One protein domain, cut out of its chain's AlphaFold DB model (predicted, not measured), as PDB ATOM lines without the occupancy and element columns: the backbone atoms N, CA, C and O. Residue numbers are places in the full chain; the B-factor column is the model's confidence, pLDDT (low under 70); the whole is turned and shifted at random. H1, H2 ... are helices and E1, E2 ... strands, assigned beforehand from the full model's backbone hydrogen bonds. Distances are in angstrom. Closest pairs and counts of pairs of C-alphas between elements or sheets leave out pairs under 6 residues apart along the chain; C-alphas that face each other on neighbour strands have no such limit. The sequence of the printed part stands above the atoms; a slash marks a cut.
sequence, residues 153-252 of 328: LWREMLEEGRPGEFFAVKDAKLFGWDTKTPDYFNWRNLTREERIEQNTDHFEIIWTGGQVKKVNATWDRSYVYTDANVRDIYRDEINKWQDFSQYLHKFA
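This is residues 153 to 252 of the 328 residues of the protein "Hypothetical protein" of Vitrella brassicaformis (UniProt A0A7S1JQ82). A strongly twisted sheet of four strands, E1, E2, E5 and E6, stands at one end of a loose body, and a small head made of the hairpin E3 and E4 and the short helix H2 stands at the other; a long helix, H4, leads out as an arm, with residues 238 to 252 sticking out. H1 lies between the sheet and the head, near H3 and near H4 at Val 230, and no named helix covers a face of the sheet. The printed part has 100 residues, with four named helices and six named strands in the order E1, E2, H1, E3, E4, H2, E5, E6, H3, H4. The large sheet runs E1, E2, E5, E6 and the small one E3, E4, both antiparallel, and the class is mixed, helices and strands. The whole is loose, with a radius of gyration of the C-alphas of 16.5 A and spans of 47 by 37 by 25 A.

E1, residues 154 to 157, begins at C-alpha 154 at (51.309, 7.920, -32.702) and is 9.4 A long. E2, residues 162 to 168, is 14.2 A long. H1, residues 171 to 174, measures 4.8 A. E3, residues 180 to 183, measures 9.3 A, and E4, residues 186 to 189, measures 10.3 A. H2, residues 192 to 197, is 8.8 A long and begins at C-alpha 192 at (28.812, 17.423, -16.934). E5, residues 203 to 208, is 15.5 A long, and E6, residues 211 to 216, is 16.1 A long. H3, residues 222 to 225, measures 5.6 A. H4, residues 227 to 251, is the longest helix at 36.1 A and ends at C-alpha 251 at (57.999, -15.344, -40.793).

In the large sheet the edge strands are E1 and E6, and from edge to edge the strands' lines turn by 111 degrees. E1 and E2 form an antiparallel hairpin at 143 degrees between their directions, with N 155 and O 167 within hydrogen-bond range at 2.9 A. E2 and E5 are antiparallel neighbours at 135 degrees, with N 207 and O 166 at 2.8 A. E5 and E6 form an antiparallel hairpin at 151 degrees, with N 204 and O 215 at 2.8 A. H1, H2, H3 and H4 are not on this sheet, and E1 and H4 are only just apart, their closest C-alphas 8.2 A from each other. H1 and H3 are close but not clearly touching, with the closest C-alphas, those of Leu 174 and Tyr 225, 6.3 A apart. H1 and H4 are likewise close but not clearly touching, closest at the C-alphas of Leu 174 and Val 230, 6.9 A apart. H3 and H4 are close but not clearly touching too, closest at the C-alphas of Val 224 and Val 230, 6.7 A apart. E3 and E4 form an antiparallel hairpin at 140 degrees, with N 183 and O 186 at 2.8 A; E4 is apart from E5, and H2 is apart from H1. Every O i to N i+4 pair is within hydrogen-bond range in H2 and H4, while H1 and H3 are too short for such a pair.

The two C-alphas farthest apart, those of Arg 192 and Lys 250, are 50.0 A from each other. Without residues 238 to 252, which stand free, the body of 85 residues spans 43 by 28 by 20 A. The printed part has no cut, and its links between named elements are tight. The mean pLDDT of the printed part is 74.8, with 25 residues under 70, among them residues 236 to 252; the mean of H4 is 61.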
ATOM      1  N   LEU A 153      48.090   5.232 -30.940       71.06
ATOM      2  CA  LEU A 153      48.156   5.819 -32.261       71.06
ATOM      3  C   LEU A 153      49.089   7.021 -32.189       71.06
ATOM      4  O   LEU A 153      48.764   8.042 -31.587       71.06
ATOM      5  N   TRP A 154      50.290   6.876 -32.740       76.19
ATOM      6  CA  TRP A 154      51.309   7.920 -32.702       76.19
ATOM      7  C   TRP A 154      51.168   8.850 -33.897       76.19
ATOM      8  O   TRP A 154      51.200   8.405 -35.046       76.19
ATOM      9  N   ARG A 155      51.088  10.152 -33.626       84.31
ATOM     10  CA  ARG A 155      51.163  11.196 -34.646       84.31
ATOM     11  C   ARG A 155      52.429  12.011 -34.441       84.31
ATOM     12  O   ARG A 155      52.773  12.374 -33.318       84.31
ATOM     13  N   GLU A 156      53.149  12.246 -35.529       87.00
ATOM     14  CA  GLU A 156      54.348  13.077 -35.508       87.00
ATOM     15  C   GLU A 156      53.963  14.540 -35.255       87.00
ATOM     16  O   GLU A 156      52.966  15.024 -35.790       87.00
ATOM     17  N   MET A 157      54.747  15.242 -34.438       86.75
ATOM     18  CA  MET A 157      54.519  16.639 -34.053       86.75
ATOM     19  C   MET A 157      55.001  17.617 -35.135       86.75
ATOM     20  O   MET A 157      55.844  18.488 -34.895       86.75
ATOM     21  N   LEU A 158      54.503  17.443 -36.362       85.94
ATOM     22  CA  LEU A 158      54.886  18.261 -37.514       85.94
ATOM     23  C   LEU A 158      54.323  19.677 -37.404       85.94
ATOM     24  O   LEU A 158      55.030  20.646 -37.685       85.94
ATOM     25  N   GLU A 159      53.072  19.805 -36.963       84.62
ATOM     26  CA  GLU A 159      52.395  21.091 -36.812       84.62
ATOM     27  C   GLU A 159      53.012  21.941 -35.688       84.62
ATOM     28  O   GLU A 159      53.008  23.169 -35.766       84.62
ATOM     29  N   GLU A 160      53.632  21.305 -34.690       83.69
ATOM     30  CA  GLU A 160      54.386  21.972 -33.621       83.69
ATOM     31  C   GLU A 160      55.863  22.215 -33.974       83.69
ATOM     32  O   GLU A 160      56.628  22.692 -33.133       83.69
ATOM     33  N   GLY A 161      56.290  21.885 -35.198       85.94
ATOM     34  CA  GLY A 161      57.667  22.081 -35.658       85.94
ATOM     35  C   GLY A 161      58.691  21.177 -34.964       85.94
ATOM     36  O   GLY A 161      59.861  21.548 -34.858       85.94
ATOM     37  N   ARG A 162      58.264  20.001 -34.486       87.50
ATOM     38  CA  ARG A 162      59.085  19.013 -33.764       87.50
ATOM     39  C   ARG A 162      59.149  17.681 -34.530       87.50
ATOM     40  O   ARG A 162      58.641  16.668 -34.046       87.50
ATOM     41  N   PRO A 163      59.756  17.661 -35.733       87.75
ATOM     42  CA  PRO A 163      59.882  16.439 -36.521       87.75
ATOM     43  C   PRO A 163      60.727  15.393 -35.782       87.75
ATOM     44  O   PRO A 163      61.713  15.720 -35.118       87.75
ATOM     45  N   GLY A 164      60.337  14.127 -35.900       82.44
ATOM     46  CA  GLY A 164      60.929  13.001 -35.179       82.44
ATOM     47  C   GLY A 164      60.463  12.853 -33.728       82.44
ATOM     48  O   GLY A 164      60.885  11.915 -33.056       82.44
ATOM     49  N   GLU A 165      59.594  13.733 -33.234       87.94
ATOM     50  CA  GLU A 165      58.908  13.555 -31.960       87.94
ATOM     51  C   GLU A 165      57.430  13.239 -32.203       87.94
ATOM     52  O   GLU A 165      56.801  13.798 -33.100       87.94
ATOM     53  N   PHE A 166      56.855  12.352 -31.392       85.44
ATOM     54  CA  PHE A 166      55.484  11.877 -31.588       85.44
ATOM     55  C   PHE A 166      54.654  12.110 -30.335       85.44
ATOM     56  O   PHE A 166      55.177  12.085 -29.223       85.44
ATOM     57  N   PHE A 167      53.352  12.291 -30.500       87.06
ATOM     58  CA  PHE A 167      52.388  12.271 -29.407       87.06
ATOM     59  C   PHE A 167      51.362  11.167 -29.638       87.06
ATOM     60  O   PHE A 167      51.046  10.823 -30.779       87.06
ATOM     61  N   ALA A 168      50.864  10.595 -28.547       83.62
ATOM     62  CA  ALA A 168      49.782   9.629 -28.598       83.62
ATOM     63  C   ALA A 168      48.449  10.361 -28.803       83.62
ATOM     64  O   ALA A 168      48.074  11.233 -28.012       83.62
ATOM     65  N   VAL A 169      47.738   9.997 -29.866       83.38
ATOM     66  CA  VAL A 169      46.348  10.390 -30.096       83.38
ATOM     67  C   VAL A 169      45.483   9.758 -29.006       83.38
ATOM     68  O   VAL A 169      45.771   8.670 -28.515       83.38
ATOM     69  N   LYS A 170      44.437  10.469 -28.586       78.88
ATOM     70  CA  LYS A 170      43.527  10.004 -27.543       78.88
ATOM     71  C   LYS A 170      42.370   9.243 -28.156       78.88
ATOM     72  O   LYS A 170      41.489   9.844 -28.771       78.88
ATOM     73  N   ASP A 171      42.327   7.952 -27.885       69.19
ATOM     74  CA  ASP A 171      41.293   7.042 -28.374       69.19
ATOM     75  C   ASP A 171      39.893   7.486 -27.949       69.19
ATOM     76  O   ASP A 171      38.973   7.512 -28.764       69.19
ATOM     77  N   ALA A 172      39.746   7.977 -26.714       70.38
ATOM     78  CA  ALA A 172      38.476   8.510 -26.229       70.38
ATOM     79  C   ALA A 172      37.898   9.610 -27.139       70.38
ATOM     80  O   ALA A 172      36.690   9.652 -27.347       70.38
ATOM     81  N   LYS A 173      38.751  10.459 -27.727       76.94
ATOM     82  CA  LYS A 173      38.341  11.504 -28.679       76.94
ATOM     83  C   LYS A 173      38.203  10.977 -30.105       76.94
ATOM     84  O   LYS A 173      37.332  11.424 -30.841       76.94
ATOM     85  N   LEU A 174      39.044  10.019 -30.492       74.38
ATOM     86  CA  LEU A 174      39.008   9.391 -31.813       74.38
ATOM     87  C   LEU A 174      37.720   8.579 -32.040       74.38
ATOM     88  O   LEU A 174      37.152   8.605 -33.132       74.38
ATOM     89  N   PHE A 175      37.252   7.884 -31.003       69.94
ATOM     90  CA  PHE A 175      36.046   7.052 -31.022       69.94
ATOM     91  C   PHE A 175      34.806   7.764 -30.449       69.94
ATOM     92  O   PHE A 175      33.710   7.201 -30.449       69.94
ATOM     93  N   GLY A 176      34.959   9.002 -29.963       72.44
ATOM     94  CA  GLY A 176      33.877   9.809 -29.391       72.44
ATOM     95  C   GLY A 176      33.364   9.324 -28.029       72.44
ATOM     96  O   GLY A 176      32.264   9.701 -27.611       72.44
ATOM     97  N   TRP A 177      34.124   8.482 -27.328       69.94
ATOM     98  CA  TRP A 177      33.813   8.021 -25.967       69.94
ATOM     99  C   TRP A 177      33.939   9.138 -24.929       69.94
ATOM    100  O   TRP A 177      33.293   9.093 -23.891       69.94
ATOM    101  N   ASP A 178      34.660  10.211 -25.242       74.62
ATOM    102  CA  ASP A 178      34.679  11.450 -24.456       74.62
ATOM    103  C   ASP A 178      33.333  12.205 -24.462       74.62
ATOM    104  O   ASP A 178      33.157  13.208 -23.762       74.62
ATOM    105  N   THR A 179      32.356  11.728 -25.243       80.44
ATOM    106  CA  THR A 179      30.990  12.263 -25.268       80.44
ATOM    107  C   THR A 179      29.934  11.287 -24.762       80.44
ATOM    108  O   THR A 179      28.850  11.737 -24.369       80.44
ATOM    109  N   LYS A 180      30.226   9.980 -24.736       80.62
ATOM    110  CA  LYS A 180      29.247   8.922 -24.458       80.62
ATOM    111  C   LYS A 180      29.797   7.853 -23.530       80.62
ATOM    112  O   LYS A 180      30.950   7.466 -23.625       80.62
ATOM    113  N   THR A 181      28.920   7.303 -22.704       74.56
ATOM    114  CA  THR A 181      29.227   6.185 -21.814       74.56
ATOM    115  C   THR A 181      28.194   5.069 -21.990       74.56
ATOM    116  O   THR A 181      27.030   5.367 -22.306       74.56
ATOM    117  N   PRO A 182      28.594   3.793 -21.859       67.62
ATOM    118  CA  PRO A 182      27.659   2.677 -21.897       67.62
ATOM    119  C   PRO A 182      26.678   2.729 -20.715       67.62
ATOM    120  O   PRO A 182      27.059   2.969 -19.572       67.62
ATOM    121  N   ASP A 183      25.405   2.477 -21.003       69.00
ATOM    122  CA  ASP A 183      24.319   2.336 -20.035       69.00
ATOM    123  C   ASP A 183      23.541   1.052 -20.351       69.00
ATOM    124  O   ASP A 183      22.670   1.015 -21.226       69.00
ATOM    125  N   TYR A 184      23.930  -0.038 -19.683       74.81
ATOM    126  CA  TYR A 184      23.495  -1.402 -19.994       74.81
ATOM    127  C   TYR A 184      23.684  -1.753 -21.483       74.81
ATOM    128  O   TYR A 184      24.812  -1.921 -21.939       74.81
ATOM    129  N   PHE A 185      22.586  -1.876 -22.236       60.78
ATOM    130  CA  PHE A 185      22.571  -2.228 -23.659       60.78
ATOM    131  C   PHE A 185      22.482  -0.999 -24.581       60.78
ATOM    132  O   PHE A 185      22.357  -1.158 -25.793       60.78
ATOM    133  N   ASN A 186      22.525   0.220 -24.031       70.12
ATOM    134  CA  ASN A 186      22.433   1.476 -24.772       70.12
ATOM    135  C   ASN A 186      23.649   2.380 -24.531       70.12
ATOM    136  O   ASN A 186      24.463   2.156 -23.640       70.12
ATOM    137  N   TRP A 187      23.748   3.442 -25.332       75.94
ATOM    138  CA  TRP A 187      24.710   4.526 -25.143       75.94
ATOM    139  C   TRP A 187      23.987   5.781 -24.672       75.94
ATOM    140  O   TRP A 187      23.014   6.203 -25.304       75.94
ATOM    141  N   ARG A 188      24.497   6.425 -23.619       86.69
ATOM    142  CA  ARG A 188      24.023   7.744 -23.177       86.69
ATOM    143  C   ARG A 188      25.136   8.777 -23.241       86.69
ATOM    144  O   ARG A 188      26.315   8.441 -23.186       86.69
ATOM    145  N   ASN A 189      24.757  10.048 -23.325       89.38
ATOM    146  CA  ASN A 189      25.722  11.135 -23.214       89.38
ATOM    147  C   ASN A 189      26.279  11.206 -21.785       89.38
ATOM    148  O   ASN A 189      25.560  10.953 -20.812       89.38
ATOM    149  N   LEU A 190      27.550  11.584 -21.675       83.00
ATOM    150  CA  LEU A 190      28.174  11.885 -20.390       83.00
ATOM    151  C   LEU A 190      27.495  13.090 -19.735       83.00
ATOM    152  O   LEU A 190      27.194  14.093 -20.393       83.00
ATOM    153  N   THR A 191      27.290  13.004 -18.424       88.44
ATOM    154  CA  THR A 191      26.913  14.159 -17.606       88.44
ATOM    155  C   THR A 191      28.064  15.166 -17.547       88.44
ATOM    156  O   THR A 191      29.207  14.879 -17.915       88.44
ATOM    157  N   ARG A 192      27.780  16.387 -17.083       87.12
ATOM    158  CA  ARG A 192      28.812  17.423 -16.934       87.12
ATOM    159  C   ARG A 192      29.922  16.996 -15.968       87.12
ATOM    160  O   ARG A 192      31.080  17.302 -16.224       87.12
ATOM    161  N   GLU A 193      29.557  16.324 -14.882       87.12
ATOM    162  CA  GLU A 193      30.487  15.843 -13.855       87.12
ATOM    163  C   GLU A 193      31.383  14.738 -14.414       87.12
ATOM    164  O   GLU A 193      32.603  14.875 -14.369       87.12
ATOM    165  N   GLU A 194      30.796  13.734 -15.073       80.94
ATOM    166  CA  GLU A 194      31.553  12.654 -15.718       80.94
ATOM    167  C   GLU A 194      32.472  13.183 -16.825       80.94
ATOM    168  O   GLU A 194      33.604  12.730 -16.959       80.94
ATOM    169  N   ARG A 195      32.032  14.187 -17.596       81.44
ATOM    170  CA  ARG A 195      32.877  14.823 -18.617       81.44
ATOM    171  C   ARG A 195      34.087  15.524 -18.000       81.44
ATOM    172  O   ARG A 195      35.134  15.549 -18.628       81.44
ATOM    173  N   ILE A 196      33.957  16.123 -16.814       81.25
ATOM    174  CA  ILE A 196      35.085  16.760 -16.116       81.25
ATOM    175  C   ILE A 196      36.029  15.692 -15.557       81.25
ATOM    176  O   ILE A 196      37.240  15.821 -15.711       81.25
ATOM    177  N   GLU A 197      35.480  14.643 -14.948       76.88
ATOM    178  CA  GLU A 197      36.246  13.546 -14.353       76.88
ATOM    179  C   GLU A 197      37.039  12.750 -15.399       76.88
ATOM    180  O   GLU A 197      38.215  12.459 -15.203       76.88
ATOM    181  N   GLN A 198      36.420  12.456 -16.542       72.75
ATOM    182  CA  GLN A 198      37.024  11.680 -17.628       72.75
ATOM    183  C   GLN A 198      37.890  12.537 -18.567       72.75
ATOM    184  O   GLN A 198      38.484  12.021 -19.515       72.75
ATOM    185  N   ASN A 199      37.992  13.851 -18.325       77.38
ATOM    186  CA  ASN A 199      38.791  14.735 -19.164       77.38
ATOM    187  C   ASN A 199      40.294  14.565 -18.898       77.38
ATOM    188  O   ASN A 199      40.853  15.041 -17.906       77.38
ATOM    189  N   THR A 200      40.988  13.974 -19.863       78.06
ATOM    190  CA  THR A 200      42.438  13.768 -19.805       78.06
ATOM    191  C   THR A 200      43.247  14.885 -20.473       78.06
ATOM    192  O   THR A 200      44.463  14.766 -20.584       78.06
ATOM    193  N   ASP A 201      42.634  15.968 -20.965       80.56
ATOM    194  CA  ASP A 201      43.283  17.037 -21.764       80.56
ATOM    195  C   ASP A 201      44.355  17.837 -21.046       80.56
ATOM    196  O   ASP A 201      45.096  18.568 -21.686       80.56
ATOM    197  N   HIS A 202      44.494  17.657 -19.742       81.12
ATOM    198  CA  HIS A 202      45.550  18.281 -18.963       81.12
ATOM    199  C   HIS A 202      46.933  17.636 -19.180       81.12
ATOM    200  O   HIS A 202      47.946  18.240 -18.822       81.12
ATOM    201  N   PHE A 203      47.007  16.438 -19.774       83.88
ATOM    202  CA  PHE A 203      48.272  15.771 -20.090       83.88
ATOM    203  C   PHE A 203      48.298  15.153 -21.491       83.88
ATOM    204  O   PHE A 203      47.269  14.818 -22.082       83.88
ATOM    205  N   GLU A 204      49.518  14.954 -21.980       84.62
ATOM    206  CA  GLU A 204      49.848  14.244 -23.208       84.62
ATOM    207  C   GLU A 204      50.896  13.166 -22.917       84.62
ATOM    208  O   GLU A 204      51.675  13.253 -21.962       84.62
ATOM    209  N   ILE A 205      50.926  12.143 -23.763       82.94
ATOM    210  CA  ILE A 205      52.002  11.159 -23.792       82.94
ATOM    211  C   ILE A 205      52.796  11.428 -25.064       82.94
ATOM    212  O   ILE A 205      52.234  11.409 -26.157       82.94
ATOM    213  N   ILE A 206      54.091  11.682 -24.916       84.75
ATOM    214  CA  ILE A 206      54.999  11.951 -26.028       84.75
ATOM    215  C   ILE A 206      56.088  10.888 -26.107       84.75
ATOM    216  O   ILE A 206      56.554  10.376 -25.090       84.75
ATOM    217  N   TRP A 207      56.520  10.586 -27.322       80.75
ATOM    218  CA  TRP A 207      57.734   9.841 -27.602       80.75
ATOM    219  C   TRP A 207      58.795  10.812 -28.109       80.75
ATOM    220  O   TRP A 207      58.573  11.553 -29.068       80.75
ATOM    221  N   THR A 208      59.947  10.823 -27.445       83.69
ATOM    222  CA  THR A 208      61.064  11.709 -27.777       83.69
ATOM    223  C   THR A 208      62.380  11.069 -27.349       83.69
ATOM    224  O   THR A 208      62.497  10.544 -26.238       83.69
ATOM    225  N   GLY A 209      63.373  11.055 -28.243       77.12
ATOM    226  CA  GLY A 209      64.695  10.488 -27.953       77.12
ATOM    227  C   GLY A 209      64.677   9.006 -27.558       77.12
ATOM    228  O   GLY A 209      65.451   8.599 -26.694       77.12
ATOM    229  N   GLY A 210      63.775   8.204 -28.140       71.31
ATOM    230  CA  GLY A 210      63.668   6.769 -27.852       71.31
ATOM    231  C   GLY A 210      62.913   6.412 -26.568       71.31
ATOM    232  O   GLY A 210      62.862   5.238 -26.213       71.31
ATOM    233  N   GLN A 211      62.330   7.389 -25.868       68.19
ATOM    234  CA  GLN A 211      61.606   7.170 -24.614       68.19
ATOM    235  C   GLN A 211      60.190   7.747 -24.662       68.19
ATOM    236  O   GLN A 211      59.959   8.806 -25.246       68.19
ATOM    237  N   VAL A 212      59.262   7.069 -23.982       73.25
ATOM    238  CA  VAL A 212      57.889   7.538 -23.755       73.25
ATOM    239  C   VAL A 212      57.837   8.353 -22.464       73.25
ATOM    240  O   VAL A 212      58.376   7.935 -21.439       73.25
ATOM    241  N   LYS A 213      57.196   9.524 -22.499       79.94
ATOM    242  CA  LYS A 213      57.065  10.435 -21.355       79.94
ATOM    243  C   LYS A 213      55.649  10.991 -21.269       79.94
ATOM    244  O   LYS A 213      55.088  11.416 -22.274       79.94
ATOM    245  N   LYS A 214      55.101  11.054 -20.054       83.31
ATOM    246  CA  LYS A 214      53.891  11.828 -19.750       83.31
ATOM    247  C   LYS A 214      54.288  13.282 -19.495       83.31
ATOM    248  O   LYS A 214      55.163  13.540 -18.670       83.31
ATOM    249  N   VAL A 215      53.660  14.220 -20.192       84.25
ATOM    250  CA  VAL A 215      53.909  15.663 -20.079       84.25
ATOM    251  C   VAL A 215      52.593  16.410 -19.902       84.25
ATOM    252  O   VAL A 215      51.539  15.910 -20.281       84.25
ATOM    253  N   ASN A 216      52.632  17.609 -19.324       87.44
ATOM    254  CA  ASN A 216      51.447  18.465 -19.307       87.44
ATOM    255  C   ASN A 216      51.124  18.913 -20.734       87.44
ATOM    256  O   ASN A 216      52.035  19.264 -21.488       87.44
ATOM    257  N   ALA A 217      49.840  18.921 -21.082       82.75
ATOM    258  CA  ALA A 217      49.398  19.407 -22.378       82.75
ATOM    259  C   ALA A 217      49.637  20.918 -22.457       82.75
ATOM    260  O   ALA A 217      49.163  21.682 -21.614       82.75
ATOM    261  N   THR A 218      50.407  21.347 -23.451       78.00
ATOM    262  CA  THR A 218      50.736  22.763 -23.676       78.00
ATOM    263  C   THR A 218      50.201  23.289 -25.005       78.00
ATOM    264  O   THR A 218      50.314  24.485 -25.266       78.00
ATOM    265  N   TRP A 219      49.588  22.421 -25.814       71.88
ATOM    266  CA  TRP A 219      49.102  22.712 -27.161       71.88
ATOM    267  C   TRP A 219      47.666  22.233 -27.351       71.88
ATOM    268  O   TRP A 219      47.243  21.242 -26.756       71.88
ATOM    269  N   ASP A 220      46.915  22.934 -28.202       82.06
ATOM    270  CA  ASP A 220      45.596  22.476 -28.630       82.06
ATOM    271  C   ASP A 220      45.729  21.475 -29.786       82.06
ATOM    272  O   ASP A 220      46.122  21.827 -30.897       82.06
ATOM    273  N   ARG A 221      45.365  20.217 -29.519       84.06
ATOM    274  CA  ARG A 221      45.372  19.115 -30.494       84.06
ATOM    275  C   ARG A 221      44.025  18.915 -31.189       84.06
ATOM    276  O   ARG A 221      43.817  17.883 -31.822       84.06
ATOM    277  N   SER A 222      43.084  19.854 -31.067       82.94
ATOM    278  CA  SER A 222      41.746  19.752 -31.669       82.94
ATOM    279  C   SER A 222      41.784  19.456 -33.175       82.94
ATOM    280  O   SER A 222      40.965  18.682 -33.670       82.94
ATOM    281  N   TYR A 223      42.787  19.983 -33.887       85.25
ATOM    282  CA  TYR A 223      42.991  19.771 -35.322       85.25
ATOM    283  C   TYR A 223      43.122  18.287 -35.719       85.25
ATOM    284  O   TYR A 223      42.715  17.904 -36.822       85.25
ATOM    285  N   VAL A 224      43.648  17.446 -34.823       85.50
ATOM    286  CA  VAL A 224      43.860  16.002 -35.027       85.50
ATOM    287  C   VAL A 224      42.534  15.266 -35.176       85.50
ATOM    288  O   VAL A 224      42.430  14.332 -35.965       85.50
ATOM    289  N   TYR A 225      41.507  15.720 -34.459       84.50
ATOM    290  CA  TYR A 225      40.203  15.062 -34.367       84.50
ATOM    291  C   TYR A 225      39.196  15.599 -35.395       84.50
ATOM    292  O   TYR A 225      37.988  15.495 -35.209       84.50
ATOM    293  N   THR A 226      39.685  16.191 -36.486       86.94
ATOM    294  CA  THR A 226      38.853  16.553 -37.642       86.94
ATOM    295  C   THR A 226      38.610  15.332 -38.527       86.94
ATOM    296  O   THR A 226      39.495  14.491 -38.672       86.94
ATOM    297  N   ASP A 227      37.445  15.246 -39.177       79.69
ATOM    298  CA  ASP A 227      37.047  14.077 -39.986       79.69
ATOM    299  C   ASP A 227      38.104  13.630 -41.012       79.69
ATOM    300  O   ASP A 227      38.276  12.435 -41.258       79.69
ATOM    301  N   ALA A 228      38.816  14.585 -41.621       83.25
ATOM    302  CA  ALA A 228      39.881  14.302 -42.579       83.25
ATOM    303  C   ALA A 228      41.091  13.635 -41.903       83.25
ATOM    304  O   ALA A 228      41.502  12.551 -42.309       83.25
ATOM    305  N   ASN A 229      41.599  14.238 -40.826       83.44
ATOM    306  CA  ASN A 229      42.756  13.737 -40.088       83.44
ATOM    307  C   ASN A 229      42.470  12.398 -39.394       83.44
ATOM    308  O   ASN A 229      43.328  11.522 -39.383       83.44
ATOM    309  N   VAL A 230      41.261  12.215 -38.861       80.44
ATOM    310  CA  VAL A 230      40.808  10.948 -38.271       80.44
ATOM    311  C   VAL A 230      40.806   9.832 -39.317       80.44
ATOM    312  O   VAL A 230      41.294   8.734 -39.059       80.44
ATOM    313  N   ARG A 231      40.302  10.108 -40.527       79.31
ATOM    314  CA  ARG A 231      40.303   9.141 -41.633       79.31
ATOM    315  C   ARG A 231      41.716   8.742 -42.052       79.31
ATOM    316  O   ARG A 231      41.937   7.568 -42.346       79.31
ATOM    317  N   ASP A 232      42.637   9.698 -42.092       80.25
ATOM    318  CA  ASP A 232      44.033   9.438 -42.445       80.25
ATOM    319  C   ASP A 232      44.725   8.588 -41.372       80.25
ATOM    320  O   ASP A 232      45.353   7.589 -41.713       80.25
ATOM    321  N   ILE A 233      44.487   8.875 -40.085       76.56
ATOM    322  CA  ILE A 233      44.963   8.044 -38.966       76.56
ATOM    323  C   ILE A 233      44.479   6.596 -39.121       76.56
ATOM    324  O   ILE A 233      45.286   5.669 -39.079       76.56
ATOM    325  N   TYR A 234      43.181   6.379 -39.361       68.94
ATOM    326  CA  TYR A 234      42.656   5.024 -39.564       68.94
ATOM    327  C   TYR A 234      43.269   4.329 -40.782       68.94
ATOM    328  O   TYR A 234      43.572   3.139 -40.723       68.94
ATOM    329  N   ARG A 235      43.446   5.048 -41.894       71.19
ATOM    330  CA  ARG A 235      44.033   4.490 -43.117       71.19
ATOM    331  C   ARG A 235      45.478   4.050 -42.893       71.19
ATOM    332  O   ARG A 235      45.836   2.948 -43.306       71.19
ATOM    333  N   ASP A 236      46.284   4.891 -42.258       68.81
ATOM    334  CA  ASP A 236      47.693   4.604 -42.000       68.81
ATOM    335  C   ASP A 236      47.852   3.391 -41.085       68.81
ATOM    336  O   ASP A 236      48.693   2.530 -41.338       68.81
ATOM    337  N   GLU A 237      46.998   3.267 -40.072       65.19
ATOM    338  CA  GLU A 237      47.000   2.103 -39.192       65.19
ATOM    339  C   GLU A 237      46.560   0.825 -39.892       65.19
ATOM    340  O   GLU A 237      47.240  -0.193 -39.774       65.19
ATOM    341  N   ILE A 238      45.484   0.865 -40.682       60.56
ATOM    342  CA  ILE A 238      45.047  -0.295 -41.473       60.56
ATOM    343  C   ILE A 238      46.194  -0.804 -42.358       60.56
ATOM    344  O   ILE A 238      46.438  -2.010 -42.407       60.56
ATOM    345  N   ASN A 239      46.936   0.101 -43.001       61.34
ATOM    346  CA  ASN A 239      48.077  -0.261 -43.841       61.34
ATOM    347  C   ASN A 239      49.225  -0.888 -43.026       61.34
ATOM    348  O   ASN A 239      49.728  -1.948 -43.400       61.34
ATOM    349  N   LYS A 240      49.600  -0.302 -41.878       57.38
ATOM    350  CA  LYS A 240      50.632  -0.867 -40.984       57.38
ATOM    351  C   LYS A 240      50.256  -2.267 -40.488       57.38
ATOM    352  O   LYS A 240      51.100  -3.164 -40.458       57.38
ATOM    353  N   TRP A 241      48.991  -2.474 -40.122       50.38
ATOM    354  CA  TRP A 241      48.479  -3.767 -39.664       50.38
ATOM    355  C   TRP A 241      48.418  -4.807 -40.777       50.38
ATOM    356  O   TRP A 241      48.709  -5.982 -40.539       50.38
ATOM    357  N   GLN A 242      48.090  -4.389 -41.998       51.19
ATOM    358  CA  GLN A 242      48.110  -5.262 -43.164       51.19
ATOM    359  C   GLN A 242      49.531  -5.772 -43.454       51.19
ATOM    360  O   GLN A 242      49.710  -6.967 -43.700       51.19
ATOM    361  N   ASP A 243      50.541  -4.911 -43.341       47.25
ATOM    362  CA  ASP A 243      51.948  -5.288 -43.508       47.25
ATOM    363  C   ASP A 243      52.448  -6.185 -42.365       47.25
ATOM    364  O   ASP A 243      53.114  -7.198 -42.607       47.25
ATOM    365  N   PHE A 244      52.074  -5.878 -41.118       42.66
ATOM    366  CA  PHE A 244      52.397  -6.709 -39.957       42.66
ATOM    367  C   PHE A 244      51.762  -8.104 -40.048       42.66
ATOM    368  O   PHE A 244      52.430  -9.112 -39.809       42.66
ATOM    369  N   SER A 245      50.498  -8.191 -40.468       42.59
ATOM    370  CA  SER A 245      49.811  -9.465 -40.699       42.59
ATOM    371  C   SER A 245      50.510 -10.292 -41.784       42.59
ATOM    372  O   SER A 245      50.784 -11.478 -41.582       42.59
ATOM    373  N   GLN A 246      50.877  -9.674 -42.911       47.78
ATOM    374  CA  GLN A 246      51.628 -10.349 -43.974       47.78
ATOM    375  C   GLN A 246      53.010 -10.821 -43.500       47.78
ATOM    376  O   GLN A 246      53.443 -11.923 -43.848       47.78
ATOM    377  N   TYR A 247      53.688 -10.023 -42.674       44.62
ATOM    378  CA  TYR A 247      54.961 -10.382 -42.054       44.62
ATOM    379  C   TYR A 247      54.819 -11.592 -41.120       44.62
ATOM    380  O   TYR A 247      55.564 -12.564 -41.264       44.62
ATOM    381  N   LEU A 248      53.826 -11.594 -40.225       40.94
ATOM    382  CA  LEU A 248      53.536 -12.731 -39.347       40.94
ATOM    383  C   LEU A 248      53.222 -14.001 -40.145       40.94
ATOM    384  O   LEU A 248      53.742 -15.071 -39.830       40.94
ATOM    385  N   HIS A 249      52.447 -13.889 -41.225       46.69
ATOM    386  CA  HIS A 249      52.157 -15.018 -42.110       46.69
ATOM    387  C   HIS A 249      53.399 -15.596 -42.795       46.69
ATOM    388  O   HIS A 249      53.427 -16.792 -43.094       46.69
ATOM    389  N   LYS A 250      54.403 -14.758 -43.061       46.84
ATOM    390  CA  LYS A 250      55.611 -15.134 -43.797       46.84
ATOM    391  C   LYS A 250      56.744 -15.628 -42.893       46.84
ATOM    392  O   LYS A 250      57.541 -16.444 -43.348       46.84
ATOM    393  N   PHE A 251      56.819 -15.156 -41.647       39.97
ATOM    394  CA  PHE A 251      57.999 -15.344 -40.793       39.97
ATOM    395  C   PHE A 251      57.729 -15.936 -39.402       39.97
ATOM    396  O   PHE A 251      58.691 -16.328 -38.739       39.97
ATOM    397  N   ALA A 252      56.478 -16.054 -38.942       42.97
ATOM    398  CA  ALA A 252      56.214 -16.721 -37.668       42.97
ATOM    399  C   ALA A 252      56.466 -18.241 -37.791       42.97
ATOM    400  O   ALA A 252      55.927 -18.875 -38.707       42.97
TER     401      ALA A 252